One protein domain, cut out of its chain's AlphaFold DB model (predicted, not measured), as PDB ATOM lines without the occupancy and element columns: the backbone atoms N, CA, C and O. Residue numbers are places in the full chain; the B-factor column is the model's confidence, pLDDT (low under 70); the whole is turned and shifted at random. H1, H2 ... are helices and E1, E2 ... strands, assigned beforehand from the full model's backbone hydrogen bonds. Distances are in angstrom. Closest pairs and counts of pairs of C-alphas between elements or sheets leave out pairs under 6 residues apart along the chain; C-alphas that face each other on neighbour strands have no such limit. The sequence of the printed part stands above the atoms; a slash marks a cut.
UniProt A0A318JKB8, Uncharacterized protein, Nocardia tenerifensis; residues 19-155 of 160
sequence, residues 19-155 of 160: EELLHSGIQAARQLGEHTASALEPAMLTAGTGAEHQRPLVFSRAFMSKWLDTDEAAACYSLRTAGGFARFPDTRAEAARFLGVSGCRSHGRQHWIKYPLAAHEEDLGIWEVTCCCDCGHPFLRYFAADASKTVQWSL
ATOM      1  N   GLU A  19     -42.931  26.375   8.386       84.06
ATOM      2  CA  GLU A  19     -43.654  27.453   9.073       84.06
ATOM      3  C   GLU A  19     -43.472  27.346  10.587       84.06
ATOM      4  O   GLU A  19     -43.178  28.339  11.253       84.06
ATOM      5  N   GLU A  20     -43.564  26.130  11.126       84.12
ATOM      6  CA  GLU A  20     -43.276  25.867  12.537       84.12
ATOM      7  C   GLU A  20     -41.822  26.225  12.877       84.12
ATOM      8  O   GLU A  20     -41.557  26.938  13.847       84.12
ATOM      9  N   LEU A  21     -40.876  25.812  12.026       82.69
ATOM     10  CA  LEU A  21     -39.455  26.108  12.201       82.69
ATOM     11  C   LEU A  21     -39.158  27.610  12.104       82.69
ATOM     12  O   LEU A  21     -38.289  28.105  12.823       82.69
ATOM     13  N   LEU A  22     -39.881  28.344  11.252       87.75
ATOM     14  CA  LEU A  22     -39.808  29.804  11.181       87.75
ATOM     15  C   LEU A  22     -40.266  30.432  12.498       87.75
ATOM     16  O   LEU A  22     -39.538  31.242  13.069       87.75
ATOM     17  N   HIS A  23     -41.433  30.032  13.004       88.44
ATOM     18  CA  HIS A  23     -41.984  30.579  14.240       88.44
ATOM     19  C   HIS A  23     -41.065  30.323  15.443       88.44
ATOM     20  O   HIS A  23     -40.708  31.251  16.174       88.44
ATOM     21  N   SER A  24     -40.614  29.081  15.613       86.19
ATOM     22  CA  SER A  24     -39.698  28.706  16.692       86.19
ATOM     23  C   SER A  24     -38.327  29.361  16.543       86.19
ATOM     24  O   SER A  24     -37.736  29.798  17.532       86.19
ATOM     25  N   GLY A  25     -37.830  29.489  15.310       87.06
ATOM     26  CA  GLY A  25     -36.592  30.195  15.007       87.06
ATOM     27  C   GLY A  25     -36.651  31.665  15.422       87.06
ATOM     28  O   GLY A  25     -35.734  32.142  16.087       87.06
ATOM     29  N   ILE A  26     -37.737  32.369  15.091       89.00
ATOM     30  CA  ILE A  26     -37.968  33.767  15.492       89.00
ATOM     31  C   ILE A  26     -37.940  33.899  17.019       89.00
ATOM     32  O   ILE A  26     -37.249  34.765  17.562       89.00
ATOM     33  N   GLN A  27     -38.661  33.027  17.731       87.81
ATOM     34  CA  GLN A  27     -38.688  33.044  19.195       87.81
ATOM     35  C   GLN A  27     -37.292  32.813  19.795       87.81
ATOM     36  O   GLN A  27     -36.876  33.555  20.686       87.81
ATOM     37  N   ALA A  28     -36.545  31.836  19.278       86.69
ATOM     38  CA  ALA A  28     -35.183  31.542  19.719       86.69
ATOM     39  C   ALA A  28     -34.206  32.692  19.414       86.69
ATOM     40  O   ALA A  28     -33.399  33.060  20.268       86.69
ATOM     41  N   ALA A  29     -34.298  33.303  18.230       87.00
ATOM     42  CA  ALA A  29     -33.470  34.441  17.841       87.00
ATOM     43  C   ALA A  29     -33.716  35.661  18.742       87.00
ATOM     44  O   ALA A  29     -32.764  36.314  19.171       87.00
ATOM     45  N   ARG A  30     -34.978  35.924  19.112       87.00
ATOM     46  CA  ARG A  30     -35.338  36.976  20.079       87.00
ATOM     47  C   ARG A  30     -34.736  36.728  21.469       87.00
ATOM     48  O   ARG A  30     -34.368  37.688  22.138       87.00
ATOM     49  N   GLN A  31     -34.604  35.470  21.897       82.81
ATOM     50  CA  GLN A  31     -33.981  35.117  23.182       82.81
ATOM     51  C   GLN A  31     -32.452  35.243  23.164       82.81
ATOM     52  O   GLN A  31     -31.865  35.691  24.148       82.81
ATOM     53  N   LEU A  32     -31.801  34.846  22.066       77.25
ATOM     54  CA  LEU A  32     -30.340  34.900  21.930       77.25
ATOM     55  C   LEU A  32     -29.814  36.308  21.615       77.25
ATOM     56  O   LEU A  32     -28.674  36.634  21.950       77.25
ATOM     57  N   GLY A  33     -30.640  37.145  20.990       70.81
ATOM     58  CA  GLY A  33     -30.234  38.449  20.491       70.81
ATOM     59  C   GLY A  33     -29.420  38.367  19.194       70.81
ATOM     60  O   GLY A  33     -29.061  37.310  18.676       70.81
ATOM     61  N   GLU A  34     -29.125  39.534  18.633       67.12
ATOM     62  CA  GLU A  34     -28.717  39.685  17.228       67.12
ATOM     63  C   GLU A  34     -27.218  39.458  16.960       67.12
ATOM     64  O   GLU A  34     -26.751  39.635  15.835       67.12
ATOM     65  N   HIS A  35     -26.448  39.077  17.984       58.91
ATOM     66  CA  HIS A  35     -24.980  39.032  17.941       58.91
ATOM     67  C   HIS A  35     -24.373  37.650  18.208       58.91
ATOM     68  O   HIS A  35     -23.150  37.514  18.267       58.91
ATOM     69  N   THR A  36     -25.186  36.612  18.382       61.28
ATOM     70  CA  THR A  36     -24.670  35.280  18.706       61.28
ATOM     71  C   THR A  36     -24.351  34.489  17.441       61.28
ATOM     72  O   THR A  36     -25.245  34.176  16.663       61.28
ATOM     73  N   ALA A  37     -23.085  34.090  17.277       60.66
ATOM     74  CA  ALA A  37     -22.651  33.158  16.227       60.66
ATOM     75  C   ALA A  37     -23.122  31.705  16.460       60.66
ATOM     76  O   ALA A  37     -22.829  30.818  15.659       60.66
ATOM     77  N   SER A  38     -23.813  31.446  17.570       68.88
ATOM     78  CA  SER A  38     -24.327  30.129  17.938       68.88
ATOM     79  C   SER A  38     -25.539  29.744  17.089       68.88
ATOM     80  O   SER A  38     -26.366  30.590  16.753       68.88
ATOM     81  N   ALA A  39     -25.669  28.450  16.787       77.50
ATOM     82  CA  ALA A  39     -26.890  27.907  16.199       77.50
ATOM     83  C   ALA A  39     -28.101  28.131  17.122       77.50
ATOM     84  O   ALA A  39     -27.950  28.158  18.345       77.50
ATOM     85  N   LEU A  40     -29.297  28.248  16.539       82.06
ATOM     86  CA  LEU A  40     -30.546  28.442  17.284       82.06
ATOM     87  C   LEU A  40     -31.003  27.176  18.020       82.06
ATOM     88  O   LEU A  40     -31.733  27.284  19.000       82.06
ATOM     89  N   GLU A  41     -30.573  25.989  17.584       80.81
ATOM     90  CA  GLU A  41     -31.008  24.681  18.109       80.81
ATOM     91  C   GLU A  41     -31.022  24.576  19.645       80.81
ATOM     92  O   GLU A  41     -32.067  24.211  20.182       80.81
ATOM     93  N   PRO A  42     -29.975  24.967  20.398       78.94
ATOM     94  CA  PRO A  42     -30.027  24.936  21.862       78.94
ATOM     95  C   PRO A  42     -31.108  25.851  22.461       78.94
ATOM     96  O   PRO A  42     -31.748  25.486  23.449       78.94
ATOM     97  N   ALA A  43     -31.331  27.028  21.870       80.44
ATOM     98  CA  ALA A  43     -32.359  27.965  22.318       80.44
ATOM     99  C   ALA A  43     -33.768  27.476  21.952       80.44
ATOM    100  O   ALA A  43     -34.656  27.519  22.800       80.44
ATOM    101  N   MET A  44     -33.951  26.912  20.753       78.94
ATOM    102  CA  MET A  44     -35.208  26.270  20.348       78.94
ATOM    103  C   MET A  44     -35.584  25.131  21.307       78.94
ATOM    104  O   MET A  44     -36.721  25.063  21.756       78.94
ATOM    105  N   LEU A  45     -34.620  24.293  21.711       74.81
ATOM    106  CA  LEU A  45     -34.849  23.212  22.679       74.81
ATOM    107  C   LEU A  45     -35.197  23.722  24.091       74.81
ATOM    108  O   LEU A  45     -35.935  23.063  24.821       74.81
ATOM    109  N   THR A  46     -34.670  24.884  24.485       72.00
ATOM    110  CA  THR A  46     -34.887  25.475  25.819       72.00
ATOM    111  C   THR A  46     -36.224  26.217  25.920       72.00
ATOM    112  O   THR A  46     -36.812  26.269  26.999       72.00
ATOM    113  N   ALA A  47     -36.748  26.742  24.808       65.31
ATOM    114  CA  ALA A  47     -37.999  27.504  24.750       65.31
ATOM    115  C   ALA A  47     -39.277  26.677  25.025       65.31
ATOM    116  O   ALA A  47     -40.376  27.227  25.010       65.31
ATOM    117  N   GLY A  48     -39.161  25.379  25.332       53.16
ATOM    118  CA  GLY A  48     -40.286  24.550  25.773       53.16
ATOM    119  C   GLY A  48     -41.089  23.885  24.653       53.16
ATOM    120  O   GLY A  48     -42.131  23.298  24.933       53.16
ATOM    121  N   THR A  49     -40.605  23.889  23.409       53.44
ATOM    122  CA  THR A  49     -41.204  23.176  22.261       53.44
ATOM    123  C   THR A  49     -40.730  21.710  22.184       53.44
ATOM    124  O   THR A  49     -40.220  21.232  21.168       53.44
ATOM    125  N   GLY A  50     -40.833  21.004  23.317       44.12
ATOM    126  CA  GLY A  50     -40.236  19.682  23.552       44.12
ATOM    127  C   GLY A  50     -40.566  18.621  22.496       44.12
ATOM    128  O   GLY A  50     -41.633  18.660  21.913       44.12
ATOM    129  N   ALA A  51     -39.651  17.660  22.294       46.75
ATOM    130  CA  ALA A  51     -39.722  16.466  21.424       46.75
ATOM    131  C   ALA A  51     -40.050  16.664  19.923       46.75
ATOM    132  O   ALA A  51     -39.568  15.883  19.108       46.75
ATOM    133  N   GLU A  52     -40.797  17.697  19.548       52.81
ATOM    134  CA  GLU A  52     -41.243  18.006  18.187       52.81
ATOM    135  C   GLU A  52     -40.153  18.737  17.388       52.81
ATOM    136  O   GLU A  52     -40.070  18.605  16.172       52.81
ATOM    137  N   HIS A  53     -39.212  19.385  18.081       59.25
ATOM    138  CA  HIS A  53     -38.005  19.976  17.491       59.25
ATOM    139  C   HIS A  53     -36.827  18.993  17.461       59.25
ATOM    140  O   HIS A  53     -35.669  19.371  17.653       59.25
ATOM    141  N   GLN A  54     -37.098  17.705  17.233       63.19
ATOM    142  CA  GLN A  54     -36.036  16.801  16.805       63.19
ATOM    143  C   GLN A  54     -35.526  17.282  15.452       63.19
ATOM    144  O   GLN A  54     -36.312  17.513  14.534       63.19
ATOM    145  N   ARG A  55     -34.202  17.440  15.332       72.44
ATOM    146  CA  ARG A  55     -33.554  17.738  14.056       72.44
ATOM    147  C   ARG A  55     -34.093  16.753  13.003       72.44
ATOM    148  O   ARG A  55     -33.868  15.552  13.168       72.44
ATOM    149  N   PRO A  56     -34.782  17.232  11.950       73.19
ATOM    150  CA  PRO A  56     -35.342  16.360  10.929       73.19
ATOM    151  C   PRO A  56     -34.290  15.415  10.358       73.19
ATOM    152  O   PRO A  56     -33.135  15.806  10.157       73.19
ATOM    153  N   LEU A  57     -34.686  14.179  10.056       74.06
ATOM    154  CA  LEU A  57     -33.753  13.138   9.623       74.06
ATOM    155  C   LEU A  57     -33.038  13.455   8.306       74.06
ATOM    156  O   LEU A  57     -31.912  13.002   8.106       74.06
ATOM    157  N   VAL A  58     -33.630  14.286   7.443       70.69
ATOM    158  CA  VAL A  58     -32.952  14.818   6.250       70.69
ATOM    159  C   VAL A  58     -31.666  15.583   6.585       70.69
ATOM    160  O   VAL A  58     -30.731  15.622   5.788       70.69
ATOM    161  N   PHE A  59     -31.579  16.152   7.786       71.31
ATOM    162  CA  PHE A  59     -30.382  16.802   8.305       71.31
ATOM    163  C   PHE A  59     -29.552  15.867   9.197       71.31
ATOM    164  O   PHE A  59     -28.663  16.327   9.899       71.31
ATOM    165  N   SER A  60     -29.808  14.558   9.214       72.31
ATOM    166  CA  SER A  60     -28.959  13.569   9.884       72.31
ATOM    167  C   SER A  60     -28.054  12.884   8.866       72.31
ATOM    168  O   SER A  60     -28.509  12.133   8.003       72.31
ATOM    169  N   ARG A  61     -26.738  13.093   8.989       70.94
ATOM    170  CA  ARG A  61     -25.741  12.479   8.098       70.94
ATOM    171  C   ARG A  61     -25.829  10.954   8.088       70.94
ATOM    172  O   ARG A  61     -25.749  10.342   7.024       70.94
ATOM    173  N   ALA A  62     -25.997  10.346   9.261       73.38
ATOM    174  CA  ALA A  62     -26.099   8.897   9.402       73.38
ATOM    175  C   ALA A  62     -27.369   8.353   8.733       73.38
ATOM    176  O   ALA A  62     -27.298   7.348   8.025       73.38
ATOM    177  N   PHE A  63     -28.505   9.031   8.928       75.12
ATOM    178  CA  PHE A  63     -29.759   8.658   8.279       75.12
ATOM    179  C   PHE A  63     -29.639   8.790   6.761       75.12
ATOM    180  O   PHE A  63     -29.836   7.814   6.044       75.12
ATOM    181  N   MET A  64     -29.223   9.961   6.275       71.50
ATOM    182  CA  MET A  64     -29.093  10.236   4.847       71.50
ATOM    183  C   MET A  64     -28.107   9.294   4.153       71.50
ATOM    184  O   MET A  64     -28.358   8.883   3.026       71.50
ATOM    185  N   SER A  65     -27.015   8.902   4.821       73.75
ATOM    186  CA  SER A  65     -26.061   7.935   4.256       73.75
ATOM    187  C   SER A  65     -26.713   6.568   4.034       73.75
ATOM    188  O   SER A  65     -26.599   6.023   2.944       73.75
ATOM    189  N   LYS A  66     -27.453   6.051   5.028       72.19
ATOM    190  CA  LYS A  66     -28.194   4.783   4.907       72.19
ATOM    191  C   LYS A  66     -29.345   4.877   3.905       72.19
ATOM    192  O   LYS A  66     -29.609   3.940   3.162       72.19
ATOM    193  N   TRP A  67     -30.036   6.009   3.874       69.50
ATOM    194  CA  TRP A  67     -31.185   6.207   3.001       69.50
ATOM    195  C   TRP A  67     -30.788   6.255   1.520       69.50
ATOM    196  O   TRP A  67     -31.446   5.635   0.685       69.50
ATOM    197  N   LEU A  68     -29.646   6.876   1.198       69.19
ATOM    198  CA  LEU A  68     -29.059   6.842  -0.148       69.19
ATOM    199  C   LEU A  68     -28.613   5.436  -0.597       69.19
ATOM    200  O   LEU A  68     -28.379   5.230  -1.788       69.19
ATOM    201  N   ASP A  69     -28.501   4.471   0.323       70.75
ATOM    202  CA  ASP A  69     -28.209   3.065   0.016       70.75
ATOM    203  C   ASP A  69     -29.454   2.233  -0.328       70.75
ATOM    204  O   ASP A  69     -29.306   1.100  -0.776       70.75
ATOM    205  N   THR A  70     -30.667   2.771  -0.138       64.75
ATOM    206  CA  THR A  70     -31.912   1.985  -0.225       64.75
ATOM    207  C   THR A  70     -32.616   2.128  -1.585       64.75
ATOM    208  O   THR A  70     -32.947   1.122  -2.202       64.75
ATOM    209  N   ASP A  71     -32.811   3.359  -2.074       68.31
ATOM    210  CA  ASP A  71     -33.293   3.677  -3.432       68.31
ATOM    211  C   ASP A  71     -32.979   5.151  -3.746       68.31
ATOM    212  O   ASP A  71     -33.596   6.079  -3.213       68.31
ATOM    213  N   GLU A  72     -31.991   5.369  -4.613       64.62
ATOM    214  CA  GLU A  72     -31.483   6.691  -4.989       64.62
ATOM    215  C   GLU A  72     -32.559   7.591  -5.616       64.62
ATOM    216  O   GLU A  72     -32.609   8.791  -5.328       64.62
ATOM    217  N   ALA A  73     -33.441   7.025  -6.445       63.50
ATOM    218  CA  ALA A  73     -34.445   7.794  -7.168       63.50
ATOM    219  C   ALA A  73     -35.567   8.254  -6.230       63.50
ATOM    220  O   ALA A  73     -35.960   9.424  -6.265       63.50
ATOM    221  N   ALA A  74     -36.040   7.367  -5.350       65.81
ATOM    222  CA  ALA A  74     -37.063   7.693  -4.359       65.81
ATOM    223  C   ALA A  74     -36.557   8.705  -3.317       65.81
ATOM    224  O   ALA A  74     -37.294   9.625  -2.937       65.81
ATOM    225  N   ALA A  75     -35.290   8.585  -2.901       62.75
ATOM    226  CA  ALA A  75     -34.671   9.513  -1.965       62.75
ATOM    227  C   ALA A  75     -34.536  10.920  -2.562       62.75
ATOM    228  O   ALA A  75     -35.025  11.897  -1.989       62.75
ATOM    229  N   CYS A  76     -33.967  11.027  -3.766       65.06
ATOM    230  CA  CYS A  76     -33.826  12.311  -4.450       65.06
ATOM    231  C   CYS A  76     -35.193  12.942  -4.770       65.06
ATOM    232  O   CYS A  76     -35.368  14.150  -4.603       65.06
ATOM    233  N   TYR A  77     -36.188  12.143  -5.173       65.31
ATOM    234  CA  TYR A  77     -37.546  12.623  -5.437       65.31
ATOM    235  C   TYR A  77     -38.246  13.162  -4.182       65.31
ATOM    236  O   TYR A  77     -38.831  14.249  -4.215       65.31
ATOM    237  N   SER A  78     -38.167  12.436  -3.065       61.56
ATOM    238  CA  SER A  78     -38.796  12.843  -1.800       61.56
ATOM    239  C   SER A  78     -38.228  14.171  -1.311       61.56
ATOM    240  O   SER A  78     -38.967  15.070  -0.912       61.56
ATOM    241  N   LEU A  79     -36.914  14.336  -1.434       63.03
ATOM    242  CA  LEU A  79     -36.253  15.572  -1.060       63.03
ATOM    243  C   LEU A  79     -36.587  16.757  -1.987       63.03
ATOM    244  O   LEU A  79     -36.810  17.872  -1.506       63.03
ATOM    245  N   ARG A  80     -36.675  16.521  -3.307       63.16
ATOM    246  CA  ARG A  80     -37.109  17.537  -4.286       63.16
ATOM    247  C   ARG A  80     -38.510  18.045  -3.980       63.16
ATOM    248  O   ARG A  80     -38.734  19.252  -3.954       63.16
ATOM    249  N   THR A  81     -39.432  17.115  -3.746       60.00
ATOM    250  CA  THR A  81     -40.851  17.420  -3.540       60.00
ATOM    251  C   THR A  81     -41.071  18.185  -2.237       60.00
ATOM    252  O   THR A  81     -41.906  19.080  -2.181       60.00
ATOM    253  N   ALA A  82     -40.299  17.875  -1.196       53.59
ATOM    254  CA  ALA A  82     -40.556  18.390   0.140       53.59
ATOM    255  C   ALA A  82     -39.878  19.713   0.503       53.59
ATOM    256  O   ALA A  82     -40.368  20.421   1.379       53.59
ATOM    257  N   GLY A  83     -38.748  20.058  -0.116       53.19
ATOM    258  CA  GLY A  83     -38.072  21.317   0.220       53.19
ATOM    259  C   GLY A  83     -37.919  22.288  -0.935       53.19
ATOM    260  O   GLY A  83     -37.174  23.257  -0.819       53.19
ATOM    261  N   GLY A  84     -38.594  22.054  -2.065       50.56
ATOM    262  CA  GLY A  84     -38.677  23.011  -3.174       50.56
ATOM    263  C   GLY A  84     -37.316  23.465  -3.715       50.56
ATOM    264  O   GLY A  84     -37.217  24.585  -4.205       50.56
ATOM    265  N   PHE A  85     -36.275  22.645  -3.519       53.09
ATOM    266  CA  PHE A  85     -34.886  22.694  -4.006       53.09
ATOM    267  C   PHE A  85     -34.635  23.537  -5.279       53.09
ATOM    268  O   PHE A  85     -35.084  23.112  -6.330       53.09
ATOM    269  N   ALA A  86     -33.882  24.653  -5.252       44.12
ATOM    270  CA  ALA A  86     -33.423  25.327  -6.478       44.12
ATOM    271  C   ALA A  86     -32.275  24.543  -7.140       44.12
ATOM    272  O   ALA A  86     -32.138  24.530  -8.358       44.12
ATOM    273  N   ARG A  87     -31.479  23.846  -6.318       52.91
ATOM    274  CA  ARG A  87     -30.537  22.801  -6.715       52.91
ATOM    275  C   ARG A  87     -30.740  21.632  -5.769       52.91
ATOM    276  O   ARG A  87     -30.316  21.690  -4.619       52.91
ATOM    277  N   PHE A  88     -31.469  20.625  -6.226       62.91
ATOM    278  CA  PHE A  88     -31.512  19.346  -5.538       62.91
ATOM    279  C   PHE A  88     -30.509  18.406  -6.204       62.91
ATOM    280  O   PHE A  88     -30.373  18.493  -7.421       62.91
ATOM    281  N   PRO A  89     -29.795  17.545  -5.461       62.56
ATOM    282  CA  PRO A  89     -28.995  16.500  -6.076       62.56
ATOM    283  C   PRO A  89     -29.838  15.666  -7.047       62.56
ATOM    284  O   PRO A  89     -30.898  15.138  -6.695       62.56
ATOM    285  N   ASP A  90     -29.348  15.562  -8.276       64.62
ATOM    286  CA  ASP A  90     -29.908  14.712  -9.324       64.62
ATOM    287  C   ASP A  90     -29.286  13.316  -9.301       64.62
ATOM    288  O   ASP A  90     -29.832  12.383  -9.889       64.62
ATOM    289  N   THR A  91     -28.179  13.169  -8.572       68.69
ATOM    290  CA  THR A  91     -27.477  11.903  -8.372       68.69
ATOM    291  C   THR A  91     -27.105  11.688  -6.908       68.69
ATOM    292  O   THR A  91     -26.908  12.632  -6.137       68.69
ATOM    293  N   ARG A  92     -26.882  10.430  -6.532       70.00
ATOM    294  CA  ARG A  92     -26.321  10.024  -5.238       70.00
ATOM    295  C   ARG A  92     -24.977  10.680  -4.954       70.00
ATOM    296  O   ARG A  92     -24.706  11.019  -3.808       70.00
ATOM    297  N   ALA A  93     -24.136  10.875  -5.970       70.88
ATOM    298  CA  ALA A  93     -22.846  11.543  -5.804       70.88
ATOM    299  C   ALA A  93     -23.021  13.014  -5.404       70.88
ATOM    300  O   ALA A  93     -22.294  13.518  -4.549       70.88
ATOM    301  N   GLU A  94     -24.007  13.699  -5.982       68.19
ATOM    302  CA  GLU A  94     -24.366  15.055  -5.577       68.19
ATOM    303  C   GLU A  94     -24.983  15.061  -4.180       68.19
ATOM    304  O   GLU A  94     -24.550  15.852  -3.348       68.19
ATOM    305  N   ALA A  95     -25.898  14.137  -3.871       70.25
ATOM    306  CA  ALA A  95     -26.513  14.043  -2.546       70.25
ATOM    307  C   ALA A  95     -25.465  13.783  -1.454       70.25
ATOM    308  O   ALA A  95     -25.473  14.427  -0.408       70.25
ATOM    309  N   ALA A  96     -24.492  12.914  -1.727       69.25
ATOM    310  CA  ALA A  96     -23.371  12.644  -0.837       69.25
ATOM    311  C   ALA A  96     -22.460  13.869  -0.635       69.25
ATOM    312  O   ALA A  96     -21.878  14.019   0.439       69.25
ATOM    313  N   ARG A  97     -22.348  14.775  -1.619       66.44
ATOM    314  CA  ARG A  97     -21.598  16.033  -1.453       66.44
ATOM    315  C   ARG A  97     -22.257  16.957  -0.439       66.44
ATOM    316  O   ARG A  97     -21.528  17.539   0.357       66.44
ATOM    317  N   PHE A  98     -23.590  17.021  -0.400       58.38
ATOM    318  CA  PHE A  98     -24.321  17.757   0.641       58.38
ATOM    319  C   PHE A  98     -24.025  17.204   2.046       58.38
ATOM    320  O   PHE A  98     -23.878  17.977   2.987       58.38
ATOM    321  N   LEU A  99     -23.839  15.885   2.180       58.66
ATOM    322  CA  LEU A  99     -23.479  15.222   3.445       58.66
ATOM    323  C   LEU A  99     -22.001  15.366   3.837       58.66
ATOM    324  O   LEU A  99     -21.637  15.112   4.984       58.66
ATOM    325  N   GLY A 100     -21.138  15.712   2.881       53.94
ATOM    326  CA  GLY A 100     -19.703  15.893   3.093       53.94
ATOM    327  C   GLY A 100     -19.323  17.283   3.607       53.94
ATOM    328  O   GLY A 100     -18.175  17.486   4.005       53.94
ATOM    329  N   VAL A 101     -20.255  18.241   3.602       57.78
ATOM    330  CA  VAL A 101     -20.016  19.597   4.105       57.78
ATOM    331  C   VAL A 101     -20.446  19.656   5.567       57.78
ATOM    332  O   VAL A 101     -21.622  19.521   5.883       57.78
ATOM    333  N   SER A 102     -19.487  19.877   6.467       56.03
ATOM    334  CA  SER A 102     -19.751  19.948   7.917       56.03
ATOM    335  C   SER A 102     -20.622  21.139   8.317       56.03
ATOM    336  O   SER A 102     -21.148  21.167   9.414       56.03
ATOM    337  N   GLY A 103     -20.823  22.108   7.432       57.03
ATOM    338  CA  GLY A 103     -21.607  23.299   7.710       57.03
ATOM    339  C   GLY A 103     -21.410  24.341   6.629       57.03
ATOM    340  O   GLY A 103     -20.536  24.215   5.764       57.03
ATOM    341  N   CYS A 104     -22.199  25.408   6.674       59.31
ATOM    342  CA  CYS A 104     -21.917  26.590   5.871       59.31
ATOM    343  C   CYS A 104     -20.798  27.388   6.545       59.31
ATOM    344  O   CYS A 104     -21.042  28.355   7.255       59.31
ATOM    345  N   ARG A 105     -19.546  26.963   6.332       52.09
ATOM    346  CA  ARG A 105     -18.330  27.537   6.951       52.09
ATOM    347  C   ARG A 105     -17.976  28.959   6.486       52.09
ATOM    348  O   ARG A 105     -16.851  29.422   6.655       52.09
ATOM    349  N   SER A 106     -18.903  29.645   5.850       47.84
ATOM    350  CA  SER A 106     -18.691  30.868   5.090       47.84
ATOM    351  C   SER A 106     -19.527  31.992   5.675       47.84
ATOM    352  O   SER A 106     -20.439  32.526   5.050       47.84
ATOM    353  N   HIS A 107     -19.150  32.417   6.878       44.97
ATOM    354  CA  HIS A 107     -19.452  33.767   7.332       44.97
ATOM    355  C   HIS A 107     -18.815  34.757   6.332       44.97
ATOM    356  O   HIS A 107     -17.612  35.002   6.374       44.97
ATOM    357  N   GLY A 108     -19.592  35.280   5.377       41.22
ATOM    358  CA  GLY A 108     -19.177  36.408   4.529       41.22
ATOM    359  C   GLY A 108     -18.730  36.116   3.089       41.22
ATOM    360  O   GLY A 108     -18.245  37.028   2.425       41.22
ATOM    361  N   ARG A 109     -18.917  34.905   2.547       40.53
ATOM    362  CA  ARG A 109     -18.942  34.705   1.080       40.53
ATOM    363  C   ARG A 109     -20.374  34.392   0.669       40.53
ATOM    364  O   ARG A 109     -21.040  33.641   1.368       40.53
ATOM    365  N   GLN A 110     -20.848  34.991  -0.424       47.34
ATOM    366  CA  GLN A 110     -22.195  34.787  -0.969       47.34
ATOM    367  C   GLN A 110     -22.376  33.327  -1.412       47.34
ATOM    368  O   GLN A 110     -22.215  32.991  -2.582       47.34
ATOM    369  N   HIS A 111     -22.681  32.443  -0.468       50.75
ATOM    370  CA  HIS A 111     -23.286  31.164  -0.796       50.75
ATOM    371  C   HIS A 111     -24.681  31.450  -1.327       50.75
ATOM    372  O   HIS A 111     -25.369  32.341  -0.826       50.75
ATOM    373  N   TRP A 112     -25.067  30.751  -2.389       53.53
ATOM    374  CA  TRP A 112     -26.351  30.980  -3.035       53.53
ATOM    375  C   TRP A 112     -27.446  30.532  -2.075       53.53
ATOM    376  O   TRP A 112     -27.666  29.341  -1.854       53.53
ATOM    377  N   ILE A 113     -28.085  31.506  -1.439       56.81
ATOM    378  CA  ILE A 113     -29.239  31.287  -0.584       56.81
ATOM    379  C   ILE A 113     -30.452  31.097  -1.490       56.81
ATOM    380  O   ILE A 113     -30.643  31.823  -2.466       56.81
ATOM    381  N   LYS A 114     -31.238  30.071  -1.194       63.31
ATOM    382  CA  LYS A 114     -32.429  29.717  -1.958       63.31
ATOM    383  C   LYS A 114     -33.604  30.668  -1.679       63.31
ATOM    384  O   LYS A 114     -33.606  31.372  -0.674       63.31
ATOM    385  N   TYR A 115     -34.626  30.617  -2.543       61.94
ATOM    386  CA  TYR A 115     -35.987  31.089  -2.253       61.94
ATOM    387  C   TYR A 115     -36.438  30.739  -0.823       61.94
ATOM    388  O   TYR A 115     -36.130  29.630  -0.360       61.94
ATOM    389  N   PRO A 116     -37.194  31.633  -0.160       69.88
ATOM    390  CA  PRO A 116     -37.735  31.374   1.167       69.88
ATOM    391  C   PRO A 116     -38.560  30.085   1.158       69.88
ATOM    392  O   PRO A 116     -39.397  29.868   0.280       69.88
ATOM    393  N   LEU A 117     -38.281  29.211   2.121       75.06
ATOM    394  CA  LEU A 117     -39.046  27.989   2.382       75.06
ATOM    395  C   LEU A 117     -40.308  28.308   3.186       75.06
ATOM    396  O   LEU A 117     -41.349  27.701   2.970       75.06
ATOM    397  N   ALA A 118     -40.196  29.300   4.066       80.69
ATOM    398  CA  ALA A 118     -41.285  29.992   4.732       80.69
ATOM    399  C   ALA A 118     -40.835  31.436   4.979       80.69
ATOM    400  O   ALA A 118     -39.644  31.679   5.197       80.69
ATOM    401  N   ALA A 119     -41.770  32.382   4.944       88.06
ATOM    402  CA  ALA A 119     -41.496  33.779   5.244       88.06
ATOM    403  C   ALA A 119     -42.642  34.406   6.037       88.06
ATOM    404  O   ALA A 119     -43.805  34.044   5.862       88.06
ATOM    405  N   HIS A 120     -42.298  35.355   6.896       90.25
ATOM    406  CA  HIS A 120     -43.237  36.095   7.721       90.25
ATOM    407  C   HIS A 120     -42.775  37.545   7.836       90.25
ATOM    408  O   HIS A 120     -41.607  37.806   8.112       90.25
ATOM    409  N   GLU A 121     -43.682  38.486   7.598       91.81
ATOM    410  CA  GLU A 121     -43.403  39.911   7.758       91.81
ATOM    411  C   GLU A 121     -43.862  40.361   9.149       91.81
ATOM    412  O   GLU A 121     -45.044  40.259   9.480       91.81
ATOM    413  N   GLU A 122     -42.926  40.842   9.966       86.69
ATOM    414  CA  GLU A 122     -43.185  41.424  11.287       86.69
ATOM    415  C   GLU A 122     -42.040  42.371  11.691       86.69
ATOM    416  O   GLU A 122     -40.972  42.366  11.081       86.69
ATOM    417  N   ASP A 123     -42.250  43.203  12.717       81.56
ATOM    418  CA  ASP A 123     -41.232  44.116  13.271       81.56
ATOM    419  C   ASP A 123     -40.554  45.048  12.245       81.56
ATOM    420  O   ASP A 123     -39.387  45.407  12.389       81.56
ATOM    421  N   LEU A 124     -41.299  45.483  11.218       85.69
ATOM    422  CA  LEU A 124     -40.778  46.288  10.102       85.69
ATOM    423  C   LEU A 124     -39.682  45.562   9.307       85.69
ATOM    424  O   LEU A 124     -38.762  46.196   8.790       85.69
ATOM    425  N   GLY A 125     -39.776  44.242   9.199       89.56
ATOM    426  CA  GLY A 125     -38.870  43.436   8.408       89.56
ATOM    427  C   GLY A 125     -39.480  42.114   7.963       89.56
ATOM    428  O   GLY A 125     -40.634  41.797   8.240       89.56
ATOM    429  N   ILE A 126     -38.685  41.344   7.231       91.31
ATOM    430  CA  ILE A 126     -39.055  40.028   6.722       91.31
ATOM    431  C   ILE A 126     -38.175  38.998   7.413       91.31
ATOM    432  O   ILE A 126     -36.946  39.067   7.344       91.31
ATOM    433  N   TRP A 127     -38.813  38.028   8.050       92.06
ATOM    434  CA  TRP A 127     -38.185  36.813   8.531       92.06
ATOM    435  C   TRP A 127     -38.366  35.709   7.505       92.06
ATOM    436  O   TRP A 127     -39.457  35.533   6.966       92.06
ATOM    437  N   GLU A 128     -37.318  34.938   7.248       90.44
ATOM    438  CA  GLU A 128     -37.414  33.776   6.371       90.44
ATOM    439  C   GLU A 128     -36.588  32.600   6.877       90.44
ATOM    440  O   GLU A 128     -35.481  32.763   7.398       90.44
ATOM    441  N   VAL A 129     -37.116  31.398   6.655       86.06
ATOM    442  CA  VAL A 129     -36.319  30.174   6.675       86.06
ATOM    443  C   VAL A 129     -35.851  29.890   5.260       86.06
ATOM    444  O   VAL A 129     -36.628  29.900   4.305       86.06
ATOM    445  N   THR A 130     -34.564  29.608   5.119       82.00
ATOM    446  CA  THR A 130     -33.936  29.306   3.834       82.00
ATOM    447  C   THR A 130     -32.853  28.246   3.999       82.00
ATOM    448  O   THR A 130     -32.487  27.895   5.115       82.00
ATOM    449  N   CYS A 131     -32.315  27.741   2.892       77.56
ATOM    450  CA  CYS A 131     -31.188  26.814   2.882       77.56
ATOM    451  C   CYS A 131     -30.084  27.302   1.941       77.56
ATOM    452  O   CYS A 131     -30.347  27.923   0.906       77.56
ATOM    453  N   CYS A 132     -28.838  26.952   2.260       75.00
ATOM    454  CA  CYS A 132     -27.717  27.103   1.333       75.00
ATOM    455  C   CYS A 132     -27.866  26.122   0.159       75.00
ATOM    456  O   CYS A 132     -28.053  24.925   0.373       75.00
ATOM    457  N   CYS A 133     -27.734  26.600  -1.081       69.75
ATOM    458  CA  CYS A 133     -27.802  25.746  -2.273       69.75
ATOM    459  C   CYS A 133     -26.614  24.781  -2.407       69.75
ATOM    460  O   CYS A 133     -26.723  23.810  -3.151       69.75
ATOM    461  N   ASP A 134     -25.497  25.036  -1.718       69.00
ATOM    462  CA  ASP A 134     -24.281  24.217  -1.832       69.00
ATOM    463  C   ASP A 134     -24.215  23.098  -0.789       69.00
ATOM    464  O   ASP A 134     -23.707  22.017  -1.075       69.00
ATOM    465  N   CYS A 135     -24.689  23.360   0.433       68.75
ATOM    466  CA  CYS A 135     -24.602  22.410   1.548       68.75
ATOM    467  C   CYS A 135     -25.951  22.051   2.176       68.75
ATOM    468  O   CYS A 135     -25.990  21.230   3.083       68.75
ATOM    469  N   GLY A 136     -27.063  22.635   1.715       70.12
ATOM    470  CA  GLY A 136     -28.411  22.315   2.199       70.12
ATOM    471  C   GLY A 136     -28.691  22.772   3.633       70.12
ATOM    472  O   GLY A 136     -29.799  22.580   4.127       70.12
ATOM    473  N   HIS A 137     -27.709  23.390   4.298       76.31
ATOM    474  CA  HIS A 137     -27.822  23.816   5.685       76.31
ATOM    475  C   HIS A 137     -28.917  24.886   5.825       76.31
ATOM    476  O   HIS A 137     -28.904  25.840   5.037       76.31
ATOM    477  N   PRO A 138     -29.862  24.732   6.767       78.19
ATOM    478  CA  PRO A 138     -30.959  25.670   6.945       78.19
ATOM    479  C   PRO A 138     -30.566  26.858   7.838       78.19
ATOM    480  O   PRO A 138     -29.869  26.707   8.844       78.19
ATOM    481  N   PHE A 139     -31.062  28.040   7.487       81.94
ATOM    482  CA  PHE A 139     -30.868  29.289   8.219       81.94
ATOM    483  C   PHE A 139     -32.192  29.975   8.480       81.94
ATOM    484  O   PHE A 139     -33.103  29.914   7.655       81.94
ATOM    485  N   LEU A 140     -32.225  30.713   9.582       87.06
ATOM    486  CA  LEU A 140     -33.167  31.797   9.782       87.06
ATOM    487  C   LEU A 140     -32.493  33.103   9.366       87.06
ATOM    488  O   LEU A 140     -31.340  33.352   9.731       87.06
ATOM    489  N   ARG A 141     -33.206  33.945   8.626       87.50
ATOM    490  CA  ARG A 141     -32.757  35.285   8.250       87.50
ATOM    491  C   ARG A 141     -33.791  36.317   8.641       87.50
ATOM    492  O   ARG A 141     -34.984  36.044   8.609       87.50
ATOM    493  N   TYR A 142     -33.297  37.503   8.954       88.31
ATOM    494  CA  TYR A 142     -34.091  38.701   9.149       88.31
ATOM    495  C   TYR A 142     -33.563  39.814   8.248       88.31
ATOM    496  O   TYR A 142     -32.354  40.072   8.232       88.31
ATOM    497  N   PHE A 143     -34.462  40.492   7.542       88.81
ATOM    498  CA  PHE A 143     -34.177  41.703   6.780       88.81
ATOM    499  C   PHE A 143     -35.024  42.842   7.311       88.81
ATOM    500  O   PHE A 143     -36.245  42.746   7.293       88.81
ATOM    501  N   ALA A 144     -34.397  43.943   7.708       89.19
ATOM    502  CA  ALA A 144     -35.146  45.164   7.962       89.19
ATOM    503  C   ALA A 144     -35.735  45.703   6.643       89.19
ATOM    504  O   ALA A 144     -35.078  45.649   5.600       89.19
ATOM    505  N   ALA A 145     -36.956  46.237   6.678       86.44
ATOM    506  CA  ALA A 145     -37.666  46.750   5.502       86.44
ATOM    507  C   ALA A 145     -36.958  47.945   4.847       86.44
ATOM    508  O   ALA A 145     -37.089  48.170   3.646       86.44
ATOM    509  N   ASP A 146     -36.171  48.693   5.619       87.69
ATOM    510  CA  ASP A 146     -35.318  49.779   5.130       87.69
ATOM    511  C   ASP A 146     -33.980  49.288   4.543       87.69
ATOM    512  O   ASP A 146     -33.132  50.097   4.168       87.69
ATOM    513  N   ALA A 147     -33.778  47.967   4.483       80.56
ATOM    514  CA  ALA A 147     -32.548  47.295   4.073       80.56
ATOM    515  C   ALA A 147     -31.292  47.720   4.860       80.56
ATOM    516  O   ALA A 147     -30.172  47.403   4.455       80.56
ATOM    517  N   SER A 148     -31.449  48.391   6.005       83.88
ATOM    518  CA  SER A 148     -30.331  48.827   6.852       83.88
ATOM    519  C   SER A 148     -29.605  47.653   7.501       83.88
ATOM    520  O   SER A 148     -28.443  47.768   7.901       83.88
ATOM    521  N   LYS A 149     -30.298  46.515   7.619       82.88
ATOM    522  CA  LYS A 149     -29.858  45.379   8.413       82.88
ATOM    523  C   LYS A 149     -30.286  44.057   7.802       82.88
ATOM    524  O   LYS A 149     -31.443  43.851   7.443       82.88
ATOM    525  N   THR A 150     -29.341  43.127   7.755       85.12
ATOM    526  CA  THR A 150     -29.600  41.715   7.483       85.12
ATOM    527  C   THR A 150     -28.870  40.889   8.528       85.12
ATOM    528  O   THR A 150     -27.661  41.046   8.697       85.12
ATOM    529  N   VAL A 151     -29.598  40.025   9.229       85.44
ATOM    530  CA  VAL A 151     -29.040  39.105  10.228       85.44
ATOM    531  C   VAL A 151     -29.380  37.678   9.827       85.44
ATOM    532  O   VAL A 151     -30.414  37.427   9.209       85.44
ATOM    533  N   GLN A 152     -28.487  36.746  10.143       83.94
ATOM    534  CA  GLN A 152     -28.651  35.335   9.832       83.94
ATOM    535  C   GLN A 152     -28.154  34.479  10.991       83.94
ATOM    536  O   GLN A 152     -27.077  34.732  11.531       83.94
ATOM    537  N   TRP A 153     -28.900  33.418  11.288       85.12
ATOM    538  CA  TRP A 153     -28.533  32.391  12.253       85.12
ATOM    539  C   TRP A 153     -28.634  31.013  11.606       85.12
ATOM    540  O   TRP A 153     -29.574  30.736  10.855       85.12
ATOM    541  N   SER A 154     -27.693  30.124  11.914       81.69
ATOM    542  CA  SER A 154     -27.859  28.699  11.617       81.69
ATOM    543  C   SER A 154     -28.984  28.135  12.478       81.69
ATOM    544  O   SER A 154     -29.002  28.356  13.689       81.69
ATOM    545  N   LEU A 155     -29.916  27.394  11.876       81.19
ATOM    546  CA  LEU A 155     -30.992  26.760  12.644       81.19
ATOM    547  C   LEU A 155     -30.459  25.600  13.486       81.19
ATOM    548  O   LEU A 155     -30.835  25.461  14.646       81.19
TER     549      LEU A 155
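Overview. This is residues 19 to 155 of the 160 residues of an uncharacterized protein of Nocardia tenerifensis (UniProt A0A318JKB8). The model has two lobes: a four-stranded antiparallel sheet, E1 to E4, with H1 laid across one face and H2 touching H1, and at the other end of the longest axis a cluster of three short helices, H3, H4 and H5. Two long links, residues 47 to 60 and residues 101 to 117, run between the lobes. The printed part has 137 residues, with five named helices followed by four named strands; the sheet's order is E1, E2, E3, E4, and the class is mixed, helices and strands. The whole is compact, with a radius of gyration of the C-alphas of 15.5 A and spans of 45 by 33 by 25 A.

Along the chain. H1, residues 19 to 32, begins with C-alpha 19 at (-43.654, 27.453, 9.073) and is 20.0 A long. H2 holds residues 41 to 46, and H3 residues 61 to 67, with C-alpha 61 at (-25.741, 12.479, 8.098). H4, residues 72 to 83, measures 16.9 A, and H5, residues 92 to 100, 12.2 A. E1 is residues 118 to 122, E2 residues 125 to 131 over 19.1 A, E3 residues 138 to 144 over 20.0 A, and E4 residues 150 to 154, ending with C-alpha 154 at (-27.859, 28.699, 11.617).

Arrangement. E1 to E4 form a meander, each strand the antiparallel neighbour of the one before, with N 120 and O 127 2.8 A apart between E1 and E2, N 128 and O 141 2.9 A between E2 and E3, and N 142 and O 151 2.9 A between E3 and E4. H1 is on the sheet at a height of 9.1 A, over E2, E3 and E4, and runs across the strands at 68 degrees to E2 on the local plane; the C-alphas of Leu 22 and Val 129 are its closest to E2, 5.7 A. H2 touches H1 about perpendicular, at 80 degrees, with the C-alphas of Ala 28 and Ala 43 closest at 5.2 A. H3 touches H5 at a shallow tilt of 18 degrees, opposite ways, the closest C-alphas being those of Arg 61 and Leu 99, 5.9 A. H4 only just touches H5, with 3 pairs of C-alphas within 8 A and residues 72 to 76 alone; the closest are those of Glu 72 and Arg 92, 6.1 A. H3 and H4 are apart from the four strands. In each of the five helices every O i to N i+4 pair is within hydrogen-bond range.

Size, cuts and confidence. The C-alphas farthest apart, those of Thr 70 and Asp 146, lie 48.2 A from each other. The printed part has no cut. The links H2 to H3 and H5 to E1 are long. The mean pLDDT of the printed part is 71.2, and 62 residues are under 70, among them residues 70 to 91 and 96 to 116.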